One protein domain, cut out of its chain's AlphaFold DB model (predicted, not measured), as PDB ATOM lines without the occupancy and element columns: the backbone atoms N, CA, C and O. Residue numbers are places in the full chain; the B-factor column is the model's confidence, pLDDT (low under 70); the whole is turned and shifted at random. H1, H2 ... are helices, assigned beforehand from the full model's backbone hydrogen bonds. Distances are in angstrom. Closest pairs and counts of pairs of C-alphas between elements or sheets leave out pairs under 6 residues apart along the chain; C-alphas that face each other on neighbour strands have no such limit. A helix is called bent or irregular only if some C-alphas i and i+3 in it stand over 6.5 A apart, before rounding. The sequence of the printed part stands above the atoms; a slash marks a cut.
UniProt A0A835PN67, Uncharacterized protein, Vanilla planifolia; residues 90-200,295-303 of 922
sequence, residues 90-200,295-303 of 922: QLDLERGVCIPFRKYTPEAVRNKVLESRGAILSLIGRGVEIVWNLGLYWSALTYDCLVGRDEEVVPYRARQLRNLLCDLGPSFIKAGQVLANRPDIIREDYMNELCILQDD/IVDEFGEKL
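This is residues 90 to 200 and 295 to 303 of the 922 residues of an uncharacterized protein of Vanilla planifolia (UniProt A0A835PN67). What does the model look like? Long helix H3 forms one side of a loose, open frame: H2 makes a corner at its start, H4 folds back along its later part, H5 and H6 pack on H4 as a small up-and-down bundle, and H7 lies in the gap between H2 and H5. Residues 90 to 99, including H1, stick out as a thin arm. What is it built of? The printed part has 120 residues with seven named helices, H1 to H7 in chain order, and no named strand, and its class is all helix. How large is it? It is loose, with a radius of gyration of the C-alphas of 18.6 A, and elongated, spanning 61 by 39 by 27 A.

Where is the longest helix? H3, residues 117 to 146, runs 43.0 A from C-alpha 117 at (2.098, -26.780, 6.083) to C-alpha 146 at (-15.252, 2.126, 32.724). Which helices follow it? H4 is residues 150 to 168, 24.7 A long; H5 is residues 170 to 179, 13.8 A; H6 is residues 188 to 198, 16.3 A; and H7 is residues 295 to 303, ending with C-alpha 303 at (-18.918, -31.671, 18.840). Which precede it? H1 is residues 90 to 93, and H2 is residues 106 to 114.

What does H3 touch? With residues 130 to 144 alone it touches H4, closest at the C-alphas of Asp 144 and Asp 150, 5.8 A apart, in a hairpin at a shallow tilt of 12 degrees. H2 and H3 touch only at the corner, closest at the C-alphas of Val 113 and Ala 119, 6.2 A apart. How is the bundle of H4, H5 and H6 arranged? H4 and H6 touch at a shallow tilt of 25 degrees, the same way, closest at the C-alphas of Ala 158 and Tyr 190, 4.9 A apart. H5 and H6 touch in a hairpin at a steep tilt of 41 degrees, closest at the C-alphas of Gly 176 and Leu 194, 6.0 A apart. Where is H7? It is close but not clearly touching to H5, with the C-alphas of Lys 174 and Leu 303 closest at 7.9 A. What do the backbones show? Every O i to N i+4 pair is within hydrogen-bond range in H2, H5 and H7, against 25 of 26 in H3, 12 of 15 in H4 and 4 of 7 in H6, while H1 is too short for such a pair. H4 is irregular, with C-alphas 152 and 155 7.6 A apart, and has a kink of 36 degrees near residue 157.

Is the printed part continuous? Residues 201 to 294 are not printed, and C-alphas 200 and 295 are 26.5 A apart across the cut. Which link is long? H1 to H2 has a long link of 12 residues. Where is confidence low? pLDDT is under 70 at residues 90 to 103, 117, 150, 181 to 185 and 198 to 200.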
ATOM      1  N   GLN A  90     -14.437 -55.396  23.264       31.41
ATOM      2  CA  GLN A  90     -15.193 -56.549  22.748       31.41
ATOM      3  C   GLN A  90     -16.210 -57.096  23.768       31.41
ATOM      4  O   GLN A  90     -17.370 -57.302  23.413       31.41
ATOM      5  N   LEU A  91     -15.814 -57.296  25.030       33.28
ATOM      6  CA  LEU A  91     -16.707 -57.826  26.073       33.28
ATOM      7  C   LEU A  91     -17.869 -56.880  26.412       33.28
ATOM      8  O   LEU A  91     -18.959 -57.351  26.738       33.28
ATOM      9  N   ASP A  92     -17.670 -55.565  26.323       37.66
ATOM     10  CA  ASP A  92     -18.729 -54.581  26.571       37.66
ATOM     11  C   ASP A  92     -19.618 -54.342  25.328       37.66
ATOM     12  O   ASP A  92     -20.825 -54.119  25.474       37.66
ATOM     13  N   LEU A  93     -19.085 -54.540  24.111       36.75
ATOM     14  CA  LEU A  93     -19.878 -54.697  22.880       36.75
ATOM     15  C   LEU A  93     -20.809 -55.921  22.949       36.75
ATOM     16  O   LEU A  93     -21.991 -55.806  22.624       36.75
ATOM     17  N   GLU A  94     -20.322 -57.074  23.424       34.59
ATOM     18  CA  GLU A  94     -21.145 -58.281  23.626       34.59
ATOM     19  C   GLU A  94     -22.239 -58.104  24.697       34.59
ATOM     20  O   GLU A  94     -23.231 -58.836  24.702       34.59
ATOM     21  N   ARG A  95     -22.099 -57.113  25.588       32.59
ATOM     22  CA  ARG A  95     -23.082 -56.778  26.634       32.59
ATOM     23  C   ARG A  95     -24.152 -55.777  26.194       32.59
ATOM     24  O   ARG A  95     -25.071 -55.517  26.969       32.59
ATOM     25  N   GLY A  96     -24.056 -55.219  24.986       31.36
ATOM     26  CA  GLY A  96     -25.000 -54.209  24.495       31.36
ATOM     27  C   GLY A  96     -24.887 -52.857  25.208       31.36
ATOM     28  O   GLY A  96     -25.859 -52.107  25.253       31.36
ATOM     29  N   VAL A  97     -23.720 -52.541  25.779       35.38
ATOM     30  CA  VAL A  97     -23.440 -51.212  26.337       35.38
ATOM     31  C   VAL A  97     -23.067 -50.272  25.192       35.38
ATOM     32  O   VAL A  97     -22.164 -50.563  24.408       35.38
ATOM     33  N   CYS A  98     -23.731 -49.119  25.090       39.06
ATOM     34  CA  CYS A  98     -23.374 -48.095  24.110       39.06
ATOM     35  C   CYS A  98     -22.032 -47.444  24.495       39.06
ATOM     36  O   CYS A  98     -22.006 -46.446  25.216       39.06
ATOM     37  N   ILE A  99     -20.916 -47.996  24.016       38.31
ATOM     38  CA  ILE A  99     -19.601 -47.354  24.113       38.31
ATOM     39  C   ILE A  99     -19.591 -46.149  23.149       38.31
ATOM     40  O   ILE A  99     -19.657 -46.359  21.933       38.31
ATOM     41  N   PRO A 100     -19.496 -44.890  23.625       45.03
ATOM     42  CA  PRO A 100     -19.272 -43.755  22.742       45.03
ATOM     43  C   PRO A 100     -17.867 -43.883  22.150       45.03
ATOM     44  O   PRO A 100     -16.865 -43.908  22.868       45.03
ATOM     45  N   PHE A 101     -17.786 -44.003  20.826       44.41
ATOM     46  CA  PHE A 101     -16.511 -44.152  20.135       44.41
ATOM     47  C   PHE A 101     -15.734 -42.831  20.240       44.41
ATOM     48  O   PHE A 101     -16.068 -41.865  19.553       44.41
ATOM     49  N   ARG A 102     -14.721 -42.770  21.117       53.69
ATOM     50  CA  ARG A 102     -14.015 -41.527  21.486       53.69
ATOM     51  C   ARG A 102     -13.181 -40.953  20.335       53.69
ATOM     52  O   ARG A 102     -11.962 -41.103  20.282       53.69
ATOM     53  N   LYS A 103     -13.849 -40.253  19.414       62.25
ATOM     54  CA  LYS A 103     -13.234 -39.536  18.282       62.25
ATOM     55  C   LYS A 103     -12.377 -38.347  18.711       62.25
ATOM     56  O   LYS A 103     -11.492 -37.931  17.961       62.25
ATOM     57  N   TYR A 104     -12.646 -37.793  19.891       75.62
ATOM     58  CA  TYR A 104     -11.868 -36.706  20.457       75.62
ATOM     59  C   TYR A 104     -10.739 -37.239  21.342       75.62
ATOM     60  O   TYR A 104     -10.967 -37.875  22.367       75.62
ATOM     61  N   THR A 105      -9.508 -36.894  20.971       82.50
ATOM     62  CA  THR A 105      -8.390 -36.741  21.907       82.50
ATOM     63  C   THR A 105      -7.622 -35.471  21.525       82.50
ATOM     64  O   THR A 105      -7.558 -35.154  20.328       82.50
ATOM     65  N   PRO A 106      -7.001 -34.754  22.479       83.94
ATOM     66  CA  PRO A 106      -6.124 -33.622  22.172       83.94
ATOM     67  C   PRO A 106      -5.030 -33.977  21.154       83.94
ATOM     68  O   PRO A 106      -4.692 -33.173  20.285       83.94
ATOM     69  N   GLU A 107      -4.521 -35.208  21.221       84.06
ATOM     70  CA  GLU A 107      -3.551 -35.800  20.302       84.06
ATOM     71  C   GLU A 107      -4.105 -35.895  18.878       84.06
ATOM     72  O   GLU A 107      -3.469 -35.405  17.946       84.06
ATOM     73  N   ALA A 108      -5.291 -36.486  18.695       84.25
ATOM     74  CA  ALA A 108      -5.912 -36.631  17.380       84.25
ATOM     75  C   ALA A 108      -6.248 -35.268  16.755       84.25
ATOM     76  O   ALA A 108      -5.964 -35.049  15.577       84.25
ATOM     77  N   VAL A 109      -6.785 -34.335  17.552       86.38
ATOM     78  CA  VAL A 109      -7.085 -32.963  17.115       86.38
ATOM     79  C   VAL A 109      -5.807 -32.250  16.667       86.38
ATOM     80  O   VAL A 109      -5.733 -31.772  15.536       86.38
ATOM     81  N   ARG A 110      -4.764 -32.242  17.508       86.75
ATOM     82  CA  ARG A 110      -3.460 -31.638  17.199       86.75
ATOM     83  C   ARG A 110      -2.833 -32.235  15.940       86.75
ATOM     84  O   ARG A 110      -2.391 -31.485  15.075       86.75
ATOM     85  N   ASN A 111      -2.814 -33.560  15.814       86.19
ATOM     86  CA  ASN A 111      -2.190 -34.234  14.675       86.19
ATOM     87  C   ASN A 111      -2.903 -33.888  13.356       86.19
ATOM     88  O   ASN A 111      -2.239 -33.569  12.375       86.19
ATOM     89  N   LYS A 112      -4.241 -33.869  13.356       84.50
ATOM     90  CA  LYS A 112      -5.074 -33.572  12.178       84.50
ATOM     91  C   LYS A 112      -5.039 -32.093  11.768       84.50
ATOM     92  O   LYS A 112      -5.131 -31.777  10.587       84.50
ATOM     93  N   VAL A 113      -4.837 -31.178  12.720       85.88
ATOM     94  CA  VAL A 113      -4.615 -29.743  12.443       85.88
ATOM     95  C   VAL A 113      -3.199 -29.462  11.920       85.88
ATOM     96  O   VAL A 113      -3.017 -28.555  11.111       85.88
ATOM     97  N   LEU A 114      -2.191 -30.231  12.345       85.38
ATOM     98  CA  LEU A 114      -0.783 -30.014  11.977       85.38
ATOM     99  C   LEU A 114      -0.293 -30.868  10.789       85.38
ATOM    100  O   LEU A 114       0.868 -30.752  10.398       85.38
ATOM    101  N   GLU A 115      -1.162 -31.682  10.184       82.06
ATOM    102  CA  GLU A 115      -0.820 -32.640   9.117       82.06
ATOM    103  C   GLU A 115      -0.214 -31.987   7.855       82.06
ATOM    104  O   GLU A 115       0.574 -32.612   7.144       82.06
ATOM    105  N   SER A 116      -0.521 -30.713   7.573       73.75
ATOM    106  CA  SER A 116       0.018 -30.003   6.407       73.75
ATOM    107  C   SER A 116       0.520 -28.589   6.714       73.75
ATOM    108  O   SER A 116      -0.036 -27.854   7.528       73.75
ATOM    109  N   ARG A 117       1.545 -28.146   5.970       69.44
ATOM    110  CA  ARG A 117       2.098 -26.780   6.083       69.44
ATOM    111  C   ARG A 117       1.071 -25.684   5.763       69.44
ATOM    112  O   ARG A 117       1.163 -24.592   6.313       69.44
ATOM    113  N   GLY A 118       0.088 -25.974   4.905       75.75
ATOM    114  CA  GLY A 118      -1.021 -25.059   4.614       75.75
ATOM    115  C   GLY A 118      -2.002 -24.921   5.783       75.75
ATOM    116  O   GLY A 118      -2.499 -23.824   6.039       75.75
ATOM    117  N   ALA A 119      -2.228 -25.998   6.542       77.38
ATOM    118  CA  ALA A 119      -3.090 -25.969   7.719       77.38
ATOM    119  C   ALA A 119      -2.521 -25.080   8.840       77.38
ATOM    120  O   ALA A 119      -3.289 -24.373   9.482       77.38
ATOM    121  N   ILE A 120      -1.193 -25.002   9.001       84.06
ATOM    122  CA  ILE A 120      -0.549 -24.092   9.971       84.06
ATOM    123  C   ILE A 120      -0.836 -22.615   9.637       84.06
ATOM    124  O   ILE A 120      -1.178 -21.837  10.525       84.06
ATOM    125  N   LEU A 121      -0.764 -22.217   8.360       85.88
ATOM    126  CA  LEU A 121      -1.120 -20.851   7.945       85.88
ATOM    127  C   LEU A 121      -2.623 -20.572   8.123       85.88
ATOM    128  O   LEU A 121      -2.997 -19.496   8.586       85.88
ATOM    129  N   SER A 122      -3.479 -21.556   7.826       85.12
ATOM    130  CA  SER A 122      -4.930 -21.487   8.070       85.12
ATOM    131  C   SER A 122      -5.275 -21.371   9.563       85.12
ATOM    132  O   SER A 122      -6.189 -20.634   9.931       85.12
ATOM    133  N   LEU A 123      -4.526 -22.060  10.429       88.94
ATOM    134  CA  LEU A 123      -4.633 -21.992  11.886       88.94
ATOM    135  C   LEU A 123      -4.239 -20.608  12.415       88.94
ATOM    136  O   LEU A 123      -4.984 -20.034  13.202       88.94
ATOM    137  N   ILE A 124      -3.113 -20.051  11.955       88.31
ATOM    138  CA  ILE A 124      -2.668 -18.707  12.353       88.31
ATOM    139  C   ILE A 124      -3.680 -17.650  11.895       88.31
ATOM    140  O   ILE A 124      -4.098 -16.827  12.705       88.31
ATOM    141  N   GLY A 125      -4.133 -17.703  10.636       91.19
ATOM    142  CA  GLY A 125      -5.142 -16.774  10.113       91.19
ATOM    143  C   GLY A 125      -6.452 -16.813  10.907       91.19
ATOM    144  O   GLY A 125      -6.976 -15.765  11.275       91.19
ATOM    145  N   ARG A 126      -6.928 -18.017  11.255       91.69
ATOM    146  CA  ARG A 126      -8.104 -18.216  12.117       91.69
ATOM    147  C   ARG A 126      -7.886 -17.716  13.546       91.69
ATOM    148  O   ARG A 126      -8.788 -17.124  14.128       91.69
ATOM    149  N   GLY A 127      -6.697 -17.928  14.107       90.50
ATOM    150  CA  GLY A 127      -6.325 -17.394  15.415       90.50
ATOM    151  C   GLY A 127      -6.389 -15.865  15.442       90.50
ATOM    152  O   GLY A 127      -6.990 -15.302  16.351       90.50
ATOM    153  N   VAL A 128      -5.848 -15.198  14.415       91.94
ATOM    154  CA  VAL A 128      -5.928 -13.734  14.270       91.94
ATOM    155  C   VAL A 128      -7.374 -13.261  14.108       91.94
ATOM    156  O   VAL A 128      -7.773 -12.334  14.802       91.94
ATOM    157  N   GLU A 129      -8.174 -13.912  13.257       92.50
ATOM    158  CA  GLU A 129      -9.605 -13.615  13.077       92.50
ATOM    159  C   GLU A 129     -10.374 -13.657  14.411       92.50
ATOM    160  O   GLU A 129     -11.052 -12.694  14.772       92.50
ATOM    161  N   ILE A 130     -10.230 -14.746  15.173       90.88
ATOM    162  CA  ILE A 130     -10.908 -14.941  16.462       90.88
ATOM    163  C   ILE A 130     -10.427 -13.919  17.500       90.88
ATOM    164  O   ILE A 130     -11.251 -13.287  18.160       90.88
ATOM    165  N   VAL A 131      -9.111 -13.727  17.642       89.38
ATOM    166  CA  VAL A 131      -8.530 -12.792  18.622       89.38
ATOM    167  C   VAL A 131      -8.907 -11.345  18.307       89.38
ATOM    168  O   VAL A 131      -9.188 -10.583  19.229       89.38
ATOM    169  N   TRP A 132      -8.975 -10.963  17.031       92.38
ATOM    170  CA  TRP A 132      -9.403  -9.628  16.612       92.38
ATOM    171  C   TRP A 132     -10.886  -9.387  16.915       92.38
ATOM    172  O   TRP A 132     -11.238  -8.415  17.584       92.38
ATOM    173  N   ASN A 133     -11.753 -10.309  16.490       91.00
ATOM    174  CA  ASN A 133     -13.202 -10.200  16.657       91.00
ATOM    175  C   ASN A 133     -13.630 -10.240  18.135       91.00
ATOM    176  O   ASN A 133     -14.419  -9.400  18.572       91.00
ATOM    177  N   LEU A 134     -13.067 -11.155  18.935       87.94
ATOM    178  CA  LEU A 134     -13.296 -11.179  20.384       87.94
ATOM    179  C   LEU A 134     -12.630  -9.987  21.084       87.94
ATOM    180  O   LEU A 134     -13.217  -9.428  22.005       87.94
ATOM    181  N   GLY A 135     -11.436  -9.566  20.658       88.06
ATOM    182  CA  GLY A 135     -10.715  -8.432  21.242       88.06
ATOM    183  C   GLY A 135     -11.488  -7.116  21.139       88.06
ATOM    184  O   GLY A 135     -11.598  -6.401  22.134       88.06
ATOM    185  N   LEU A 136     -12.101  -6.840  19.982       91.00
ATOM    186  CA  LEU A 136     -12.987  -5.685  19.786       91.00
ATOM    187  C   LEU A 136     -14.236  -5.741  20.683       91.00
ATOM    188  O   LEU A 136     -14.674  -4.718  21.210       91.00
ATOM    189  N   TYR A 137     -14.805  -6.933  20.880       90.44
ATOM    190  CA  TYR A 137     -15.943  -7.129  21.778       90.44
ATOM    191  C   TYR A 137     -15.557  -6.909  23.253       90.44
ATOM    192  O   TYR A 137     -16.214  -6.141  23.958       90.44
ATOM    193  N   TRP A 138     -14.447  -7.497  23.708       87.31
ATOM    194  CA  TRP A 138     -13.937  -7.317  25.071       87.31
ATOM    195  C   TRP A 138     -13.508  -5.874  25.364       87.31
ATOM    196  O   TRP A 138     -13.771  -5.375  26.460       87.31
ATOM    197  N   SER A 139     -12.899  -5.167  24.404       87.88
ATOM    198  CA  SER A 139     -12.556  -3.752  24.586       87.88
ATOM    199  C   SER A 139     -13.803  -2.875  24.728       87.88
ATOM    200  O   SER A 139     -13.792  -1.924  25.505       87.88
ATOM    201  N   ALA A 140     -14.891  -3.213  24.027       87.19
ATOM    202  CA  ALA A 140     -16.165  -2.511  24.143       87.19
ATOM    203  C   ALA A 140     -16.875  -2.780  25.486       87.19
ATOM    204  O   ALA A 140     -17.379  -1.839  26.089       87.19
ATOM    205  N   LEU A 141     -16.843  -4.018  26.000       86.31
ATOM    206  CA  LEU A 141     -17.304  -4.321  27.366       86.31
ATOM    207  C   LEU A 141     -16.493  -3.566  28.430       86.31
ATOM    208  O   LEU A 141     -17.055  -2.988  29.355       86.31
ATOM    209  N   THR A 142     -15.166  -3.534  28.275       85.62
ATOM    210  CA  THR A 142     -14.268  -2.826  29.202       85.62
ATOM    211  C   THR A 142     -14.558  -1.324  29.197       85.62
ATOM    212  O   THR A 142     -14.566  -0.695  30.252       85.62
ATOM    213  N   TYR A 143     -14.849  -0.750  28.026       87.81
ATOM    214  CA  TYR A 143     -15.259   0.645  27.889       87.81
ATOM    215  C   TYR A 143     -16.593   0.939  28.592       87.81
ATOM    216  O   TYR A 143     -16.665   1.900  29.352       87.81
ATOM    217  N   ASP A 144     -17.626   0.112  28.407       86.56
ATOM    218  CA  ASP A 144     -18.929   0.341  29.053       86.56
ATOM    219  C   ASP A 144     -18.843   0.265  30.583       86.56
ATOM    220  O   ASP A 144     -19.452   1.082  31.275       86.56
ATOM    221  N   CYS A 145     -18.045  -0.676  31.097       83.75
ATOM    222  CA  CYS A 145     -17.759  -0.832  32.520       83.75
ATOM    223  C   CYS A 145     -17.011   0.399  33.078       83.75
ATOM    224  O   CYS A 145     -17.427   0.976  34.081       83.75
ATOM    225  N   LEU A 146     -15.980   0.890  32.374       85.06
ATOM    226  CA  LEU A 146     -15.252   2.126  32.724       85.06
ATOM    227  C   LEU A 146     -16.113   3.401  32.647       85.06
ATOM    228  O   LEU A 146     -15.803   4.383  33.317       85.06
ATOM    229  N   VAL A 147     -17.170   3.403  31.831       86.81
ATOM    230  CA  VAL A 147     -18.122   4.522  31.677       86.81
ATOM    231  C   VAL A 147     -19.368   4.341  32.568       86.81
ATOM    232  O   VAL A 147     -20.240   5.207  32.589       86.81
ATOM    233  N   GLY A 148     -19.452   3.251  33.343       78.00
ATOM    234  CA  GLY A 148     -20.521   3.009  34.318       78.00
ATOM    235  C   GLY A 148     -21.893   2.691  33.710       78.00
ATOM    236  O   GLY A 148     -22.909   2.959  34.341       78.00
ATOM    237  N   ARG A 149     -21.946   2.146  32.486       74.31
ATOM    238  CA  ARG A 149     -23.200   1.879  31.740       74.31
ATOM    239  C   ARG A 149     -23.668   0.422  31.774       74.31
ATOM    240  O   ARG A 149     -24.555   0.055  31.008       74.31
ATOM    241  N   ASP A 150     -23.047  -0.398  32.619       67.94
ATOM    242  CA  ASP A 150     -23.051  -1.865  32.526       67.94
ATOM    243  C   ASP A 150     -24.465  -2.476  32.424       67.94
ATOM    244  O   ASP A 150     -24.698  -3.309  31.553       67.94
ATOM    245  N   GLU A 151     -25.437  -2.006  33.220       70.44
ATOM    246  CA  GLU A 151     -26.805  -2.559  33.244       70.44
ATOM    247  C   GLU A 151     -27.698  -2.141  32.057       70.44
ATOM    248  O   GLU A 151     -28.472  -2.957  31.558       70.44
ATOM    249  N   GLU A 152     -27.586  -0.912  31.539       74.44
ATOM    250  CA  GLU A 152     -28.436  -0.459  30.421       74.44
ATOM    251  C   GLU A 152     -28.045  -1.116  29.086       74.44
ATOM    252  O   GLU A 152     -28.887  -1.352  28.215       74.44
ATOM    253  N   VAL A 153     -26.756  -1.427  28.906       85.25
ATOM    254  CA  VAL A 153     -26.218  -1.950  27.638       85.25
ATOM    255  C   VAL A 153     -26.266  -3.475  27.525       85.25
ATOM    256  O   VAL A 153     -25.996  -4.004  26.441       85.25
ATOM    257  N   VAL A 154     -26.634  -4.204  28.587       84.88
ATOM    258  CA  VAL A 154     -26.617  -5.681  28.604       84.88
ATOM    259  C   VAL A 154     -27.363  -6.308  27.424       84.88
ATOM    260  O   VAL A 154     -26.755  -7.134  26.738       84.88
ATOM    261  N   PRO A 155     -28.618  -5.928  27.101       87.50
ATOM    262  CA  PRO A 155     -29.363  -6.588  26.028       87.50
ATOM    263  C   PRO A 155     -28.755  -6.313  24.646       87.50
ATOM    264  O   PRO A 155     -28.862  -7.128  23.728       87.50
ATOM    265  N   TYR A 156     -28.080  -5.170  24.491       89.25
ATOM    266  CA  TYR A 156     -27.343  -4.826  23.279       89.25
ATOM    267  C   TYR A 156     -26.059  -5.659  23.147       89.25
ATOM    268  O   TYR A 156     -25.804  -6.228  22.084       89.25
ATOM    269  N   ARG A 157     -25.278  -5.797  24.227       89.88
ATOM    270  CA  ARG A 157     -24.045  -6.602  24.238       89.88
ATOM    271  C   ARG A 157     -24.315  -8.097  24.107       89.88
ATOM    272  O   ARG A 157     -23.611  -8.761  23.349       89.88
ATOM    273  N   ALA A 158     -25.384  -8.606  24.717       90.38
ATOM    274  CA  ALA A 158     -25.851  -9.976  24.516       90.38
ATOM    275  C   ALA A 158     -26.152 -10.264  23.037       90.38
ATOM    276  O   ALA A 158     -25.662 -11.249  22.479       90.38
ATOM    277  N   ARG A 159     -26.867  -9.357  22.357       89.88
ATOM    278  CA  ARG A 159     -27.163  -9.486  20.923       89.88
ATOM    279  C   ARG A 159     -25.923  -9.343  20.047       89.88
ATOM    280  O   ARG A 159     -25.806 -10.033  19.034       89.88
ATOM    281  N   GLN A 160     -24.989  -8.477  20.437       90.81
ATOM    282  CA  GLN A 160     -23.700  -8.349  19.765       90.81
ATOM    283  C   GLN A 160     -22.893  -9.652  19.872       90.81
ATOM    284  O   GLN A 160     -22.394 -10.117  18.852       90.81
ATOM    285  N   LEU A 161     -22.821 -10.276  21.056       91.31
ATOM    286  CA  LEU A 161     -22.169 -11.575  21.246       91.31
ATOM    287  C   LEU A 161     -22.842 -12.666  20.407       91.31
ATOM    288  O   LEU A 161     -22.159 -13.399  19.699       91.31
ATOM    289  N   ARG A 162     -24.178 -12.749  20.433       90.19
ATOM    290  CA  ARG A 162     -24.951 -13.702  19.625       90.19
ATOM    291  C   ARG A 162     -24.605 -13.589  18.135       90.19
ATOM    292  O   ARG A 162     -24.293 -14.593  17.503       90.19
ATOM    293  N   ASN A 163     -24.609 -12.373  17.586       89.81
ATOM    294  CA  ASN A 163     -24.244 -12.136  16.186       89.81
ATOM    295  C   ASN A 163     -22.768 -12.491  15.911       89.81
ATOM    296  O   ASN A 163     -22.484 -13.176  14.935       89.81
ATOM    297  N   LEU A 164     -21.849 -12.121  16.811       91.19
ATOM    298  CA  LEU A 164     -20.420 -12.439  16.708       91.19
ATOM    299  C   LEU A 164     -20.160 -13.954  16.639       91.19
ATOM    300  O   LEU A 164     -19.296 -14.404  15.891       91.19
ATOM    301  N   LEU A 165     -20.923 -14.752  17.394       90.50
ATOM    302  CA  LEU A 165     -20.843 -16.214  17.360       90.50
ATOM    303  C   LEU A 165     -21.407 -16.803  16.055       90.50
ATOM    304  O   LEU A 165     -20.876 -17.805  15.576       90.50
ATOM    305  N   CYS A 166     -22.421 -16.174  15.446       86.31
ATOM    306  CA  CYS A 166     -22.874 -16.518  14.093       86.31
ATOM    307  C   CYS A 166     -21.807 -16.212  13.035       86.31
ATOM    308  O   CYS A 166     -21.508 -17.078  12.212       86.31
ATOM    309  N   ASP A 167     -21.212 -15.016  13.078       87.25
ATOM    310  CA  ASP A 167     -20.208 -14.557  12.110       87.25
ATOM    311  C   ASP A 167     -18.921 -15.397  12.178       87.25
ATOM    312  O   ASP A 167     -18.345 -15.753  11.150       87.25
ATOM    313  N   LEU A 168     -18.504 -15.796  13.387       88.50
ATOM    314  CA  LEU A 168     -17.388 -16.724  13.591       88.50
ATOM    315  C   LEU A 168     -17.708 -18.165  13.139       88.50
ATOM    316  O   LEU A 168     -16.780 -18.946  12.919       88.50
ATOM    317  N   GLY A 169     -18.976 -18.532  12.939       86.81
ATOM    318  CA  GLY A 169     -19.393 -19.786  12.303       86.81
ATOM    319  C   GLY A 169     -19.663 -20.967  13.254       86.81
ATOM    320  O   GLY A 169     -19.671 -20.813  14.475       86.81
ATOM    321  N   PRO A 170     -19.917 -22.183  12.723       84.81
ATOM    322  CA  PRO A 170     -20.654 -23.217  13.460       84.81
ATOM    323  C   PRO A 170     -20.030 -23.710  14.770       84.81
ATOM    324  O   PRO A 170     -20.771 -24.024  15.697       84.81
ATOM    325  N   SER A 171     -18.699 -23.736  14.884       88.81
ATOM    326  CA  SER A 171     -17.987 -24.058  16.132       88.81
ATOM    327  C   SER A 171     -18.380 -23.101  17.266       88.81
ATOM    328  O   SER A 171     -18.581 -23.519  18.404       88.81
ATOM    329  N   PHE A 172     -18.534 -21.815  16.935       89.38
ATOM    330  CA  PHE A 172     -18.925 -20.746  17.850       89.38
ATOM    331  C   PHE A 172     -20.439 -20.691  18.066       89.38
ATOM    332  O   PHE A 172     -20.868 -20.464  19.194       89.38
ATOM    333  N   ILE A 173     -21.246 -21.000  17.044       86.25
ATOM    334  CA  ILE A 173     -22.693 -21.218  17.210       86.25
ATOM    335  C   ILE A 173     -22.935 -22.354  18.216       86.25
ATOM    336  O   ILE A 173     -23.685 -22.161  19.169       86.25
ATOM    337  N   LYS A 174     -22.259 -23.508  18.080       84.50
ATOM    338  CA  LYS A 174     -22.395 -24.618  19.039       84.50
ATOM    339  C   LYS A 174     -21.861 -24.247  20.426       84.50
ATOM    340  O   LYS A 174     -22.518 -24.553  21.417       84.50
ATOM    341  N   ALA A 175     -20.726 -23.552  20.519       85.50
ATOM    342  CA  ALA A 175     -20.230 -23.051  21.803       85.50
ATOM    343  C   ALA A 175     -21.255 -22.118  22.480       85.50
ATOM    344  O   ALA A 175     -21.518 -22.268  23.669       85.50
ATOM    345  N   GLY A 176     -21.905 -21.229  21.722       83.19
ATOM    346  CA  GLY A 176     -23.002 -20.384  22.200       83.19
ATOM    347  C   GLY A 176     -24.235 -21.177  22.643       83.19
ATOM    348  O   GLY A 176     -24.766 -20.913  23.718       83.19
ATOM    349  N   GLN A 177     -24.643 -22.194  21.876       78.69
ATOM    350  CA  GLN A 177     -25.717 -23.121  22.261       78.69
ATOM    351  C   GLN A 177     -25.392 -23.859  23.574       78.69
ATOM    352  O   GLN A 177     -26.275 -24.033  24.405       78.69
ATOM    353  N   VAL A 178     -24.136 -24.257  23.808       76.31
ATOM    354  CA  VAL A 178     -23.712 -24.903  25.066       76.31
ATOM    355  C   VAL A 178     -23.627 -23.899  26.223       76.31
ATOM    356  O   VAL A 178     -24.095 -24.199  27.321       76.31
ATOM    357  N   LEU A 179     -23.112 -22.688  25.990       76.75
ATOM    358  CA  LEU A 179     -23.064 -21.613  26.989       76.75
ATOM    359  C   LEU A 179     -24.462 -21.158  27.430       76.75
ATOM    360  O   LEU A 179     -24.657 -20.886  28.611       76.75
ATOM    361  N   ALA A 180     -25.459 -21.195  26.538       72.69
ATOM    362  CA  ALA A 180     -26.873 -20.964  26.855       72.69
ATOM    363  C   ALA A 180     -27.489 -21.984  27.847       72.69
ATOM    364  O   ALA A 180     -28.683 -21.928  28.123       72.69
ATOM    365  N   ASN A 181     -26.694 -22.922  28.377       61.84
ATOM    366  CA  ASN A 181     -27.091 -23.934  29.361       61.84
ATOM    367  C   ASN A 181     -26.185 -23.994  30.593       61.84
ATOM    368  O   ASN A 181     -26.334 -24.890  31.425       61.84
ATOM    369  N   ARG A 182     -25.223 -23.076  30.699       65.06
ATOM    370  CA  ARG A 182     -24.256 -23.015  31.795       65.06
ATOM    371  C   ARG A 182     -24.444 -21.703  32.559       65.06
ATOM    372  O   ARG A 182     -23.651 -20.781  32.365       65.06
ATOM    373  N   PRO A 183     -25.491 -21.584  33.404       59.91
ATOM    374  CA  PRO A 183     -25.681 -20.400  34.245       59.91
ATOM    375  C   PRO A 183     -24.506 -20.204  35.217       59.91
ATOM    376  O   PRO A 183     -24.181 -19.080  35.567       59.91
ATOM    377  N   ASP A 184     -23.795 -21.282  35.561       60.75
ATOM    378  CA  ASP A 184     -22.525 -21.264  36.294       60.75
ATOM    379  C   ASP A 184     -21.366 -20.584  35.532       60.75
ATOM    380  O   ASP A 184     -20.347 -20.254  36.133       60.75
ATOM    381  N   ILE A 185     -21.508 -20.360  34.218       69.44
ATOM    382  CA  ILE A 185     -20.516 -19.696  33.357       69.44
ATOM    383  C   ILE A 185     -21.009 -18.326  32.850       69.44
ATOM    384  O   ILE A 185     -20.184 -17.432  32.649       69.44
ATOM    385  N   ILE A 186     -22.316 -18.134  32.614       74.62
ATOM    386  CA  ILE A 186     -22.846 -16.935  31.939       74.62
ATOM    387  C   ILE A 186     -24.128 -16.372  32.586       74.62
ATOM    388  O   ILE A 186     -25.013 -17.119  32.999       74.62
ATOM    389  N   ARG A 187     -24.252 -15.033  32.637       76.62
ATOM    390  CA  ARG A 187     -25.426 -14.334  33.202       76.62
ATOM    391  C   ARG A 187     -26.698 -14.598  32.383       76.62
ATOM    392  O   ARG A 187     -26.650 -14.717  31.158       76.62
ATOM    393  N   GLU A 188     -27.840 -14.620  33.069       72.56
ATOM    394  CA  GLU A 188     -29.164 -14.942  32.520       72.56
ATOM    395  C   GLU A 188     -29.556 -14.130  31.266       72.56
ATOM    396  O   GLU A 188     -30.089 -14.708  30.323       72.56
ATOM    397  N   ASP A 189     -29.234 -12.835  31.176       83.12
ATOM    398  CA  ASP A 189     -29.557 -12.019  29.986       83.12
ATOM    399  C   ASP A 189     -28.873 -12.547  28.717       83.12
ATOM    400  O   ASP A 189     -29.474 -12.637  27.644       83.12
ATOM    401  N   TYR A 190     -27.601 -12.932  28.858       84.75
ATOM    402  CA  TYR A 190     -26.817 -13.533  27.787       84.75
ATOM    403  C   TYR A 190     -27.320 -14.940  27.475       84.75
ATOM    404  O   TYR A 190     -27.458 -15.279  26.307       84.75
ATOM    405  N   MET A 191     -27.640 -15.740  28.497       76.19
ATOM    406  CA  MET A 191     -28.227 -17.072  28.327       76.19
ATOM    407  C   MET A 191     -29.511 -17.010  27.478       76.19
ATOM    408  O   MET A 191     -29.643 -17.744  26.500       76.19
ATOM    409  N   ASN A 192     -30.412 -16.072  27.789       76.38
ATOM    410  CA  ASN A 192     -31.687 -15.883  27.093       76.38
ATOM    411  C   ASN A 192     -31.523 -15.441  25.623       76.38
ATOM    412  O   ASN A 192     -32.214 -15.963  24.750       76.38
ATOM    413  N   GLU A 193     -30.603 -14.521  25.311       84.19
ATOM    414  CA  GLU A 193     -30.346 -14.084  23.925       84.19
ATOM    415  C   GLU A 193     -29.512 -15.122  23.134       84.19
ATOM    416  O   GLU A 193     -29.711 -15.276  21.928       84.19
ATOM    417  N   LEU A 194     -28.641 -15.907  23.788       84.06
ATOM    418  CA  LEU A 194     -27.930 -17.032  23.159       84.06
ATOM    419  C   LEU A 194     -28.843 -18.229  22.858       84.06
ATOM    420  O   LEU A 194     -28.539 -18.990  21.938       84.06
ATOM    421  N   CYS A 195     -29.982 -18.384  23.541       75.25
ATOM    422  CA  CYS A 195     -30.983 -19.387  23.164       75.25
ATOM    423  C   CYS A 195     -31.483 -19.221  21.718       75.25
ATOM    424  O   CYS A 195     -31.791 -20.215  21.069       75.25
ATOM    425  N   ILE A 196     -31.463 -17.999  21.172       76.94
ATOM    426  CA  ILE A 196     -31.857 -17.710  19.783       76.94
ATOM    427  C   ILE A 196     -30.914 -18.385  18.763       76.94
ATOM    428  O   ILE A 196     -31.325 -18.648  17.638       76.94
ATOM    429  N   LEU A 197     -29.685 -18.769  19.146       75.12
ATOM    430  CA  LEU A 197     -28.768 -19.550  18.293       75.12
ATOM    431  C   LEU A 197     -29.272 -20.970  17.965       75.12
ATOM    432  O   LEU A 197     -28.586 -21.706  17.254       75.12
ATOM    433  N   GLN A 198     -30.410 -21.396  18.522       67.38
ATOM    434  CA  GLN A 198     -30.998 -22.724  18.315       67.38
ATOM    435  C   GLN A 198     -31.965 -22.773  17.111       67.38
ATOM    436  O   GLN A 198     -32.289 -23.875  16.670       67.38
ATOM    437  N   ASP A 199     -32.355 -21.626  16.532       59.56
ATOM    438  CA  ASP A 199     -33.257 -21.529  15.370       59.56
ATOM    439  C   ASP A 199     -32.592 -20.878  14.127       59.56
ATOM    440  O   ASP A 199     -31.752 -19.987  14.239       59.56
ATOM    441  N   ASP A 200     -32.988 -21.355  12.937       60.75
ATOM    442  CA  ASP A 200     -32.687 -20.879  11.568       60.75
ATOM    443  C   ASP A 200     -31.282 -20.285  11.281       60.75
ATOM    444  O   ASP A 200     -31.067 -19.073  11.195       60.75
ATOM    445  N   ILE A 295     -13.415 -28.748  30.201       77.44
ATOM    446  CA  ILE A 295     -14.657 -28.217  29.613       77.44
ATOM    447  C   ILE A 295     -14.565 -28.235  28.079       77.44
ATOM    448  O   ILE A 295     -15.524 -28.602  27.401       77.44
ATOM    449  N   VAL A 296     -13.406 -27.863  27.520       84.75
ATOM    450  CA  VAL A 296     -13.178 -27.897  26.067       84.75
ATOM    451  C   VAL A 296     -13.059 -29.326  25.532       84.75
ATOM    452  O   VAL A 296     -13.520 -29.584  24.423       84.75
ATOM    453  N   ASP A 297     -12.496 -30.260  26.299       84.56
ATOM    454  CA  ASP A 297     -12.418 -31.670  25.910       84.56
ATOM    455  C   ASP A 297     -13.802 -32.329  25.878       84.56
ATOM    456  O   ASP A 297     -14.130 -32.991  24.898       84.56
ATOM    457  N   GLU A 298     -14.645 -32.102  26.890       76.12
ATOM    458  CA  GLU A 298     -16.032 -32.592  26.921       76.12
ATOM    459  C   GLU A 298     -16.876 -31.966  25.793       76.12
ATOM    460  O   GLU A 298     -17.635 -32.661  25.111       76.12
ATOM    461  N   PHE A 299     -16.698 -30.665  25.532       81.44
ATOM    462  CA  PHE A 299     -17.299 -29.983  24.381       81.44
ATOM    463  C   PHE A 299     -16.812 -30.562  23.044       81.44
ATOM    464  O   PHE A 299     -17.609 -30.763  22.131       81.44
ATOM    465  N   GLY A 300     -15.516 -30.855  22.923       84.94
ATOM    466  CA  GLY A 300     -14.904 -31.423  21.725       84.94
ATOM    467  C   GLY A 300     -15.290 -32.877  21.467       84.94
ATOM    468  O   GLY A 300     -15.485 -33.251  20.312       84.94
ATOM    469  N   GLU A 301     -15.463 -33.678  22.522       82.19
ATOM    470  CA  GLU A 301     -16.017 -35.033  22.450       82.19
ATOM    471  C   GLU A 301     -17.417 -34.992  21.826       82.19
ATOM    472  O   GLU A 301     -17.649 -35.642  20.806       82.19
ATOM    473  N   LYS A 302     -18.310 -34.132  22.334       77.62
ATOM    474  CA  LYS A 302     -19.673 -34.015  21.791       77.62
ATOM    475  C   LYS A 302     -19.739 -33.346  20.420       77.62
ATOM    476  O   LYS A 302     -20.449 -33.840  19.550       77.62
ATOM    477  N   LEU A 303     -18.945 -32.311  20.158       83.81
ATOM    478  CA  LEU A 303     -18.918 -31.671  18.840       83.81
ATOM    479  C   LEU A 303     -18.391 -32.606  17.735       83.81
ATOM    480  O   LEU A 303     -18.846 -32.501  16.600       83.81
TER     481      LEU A 303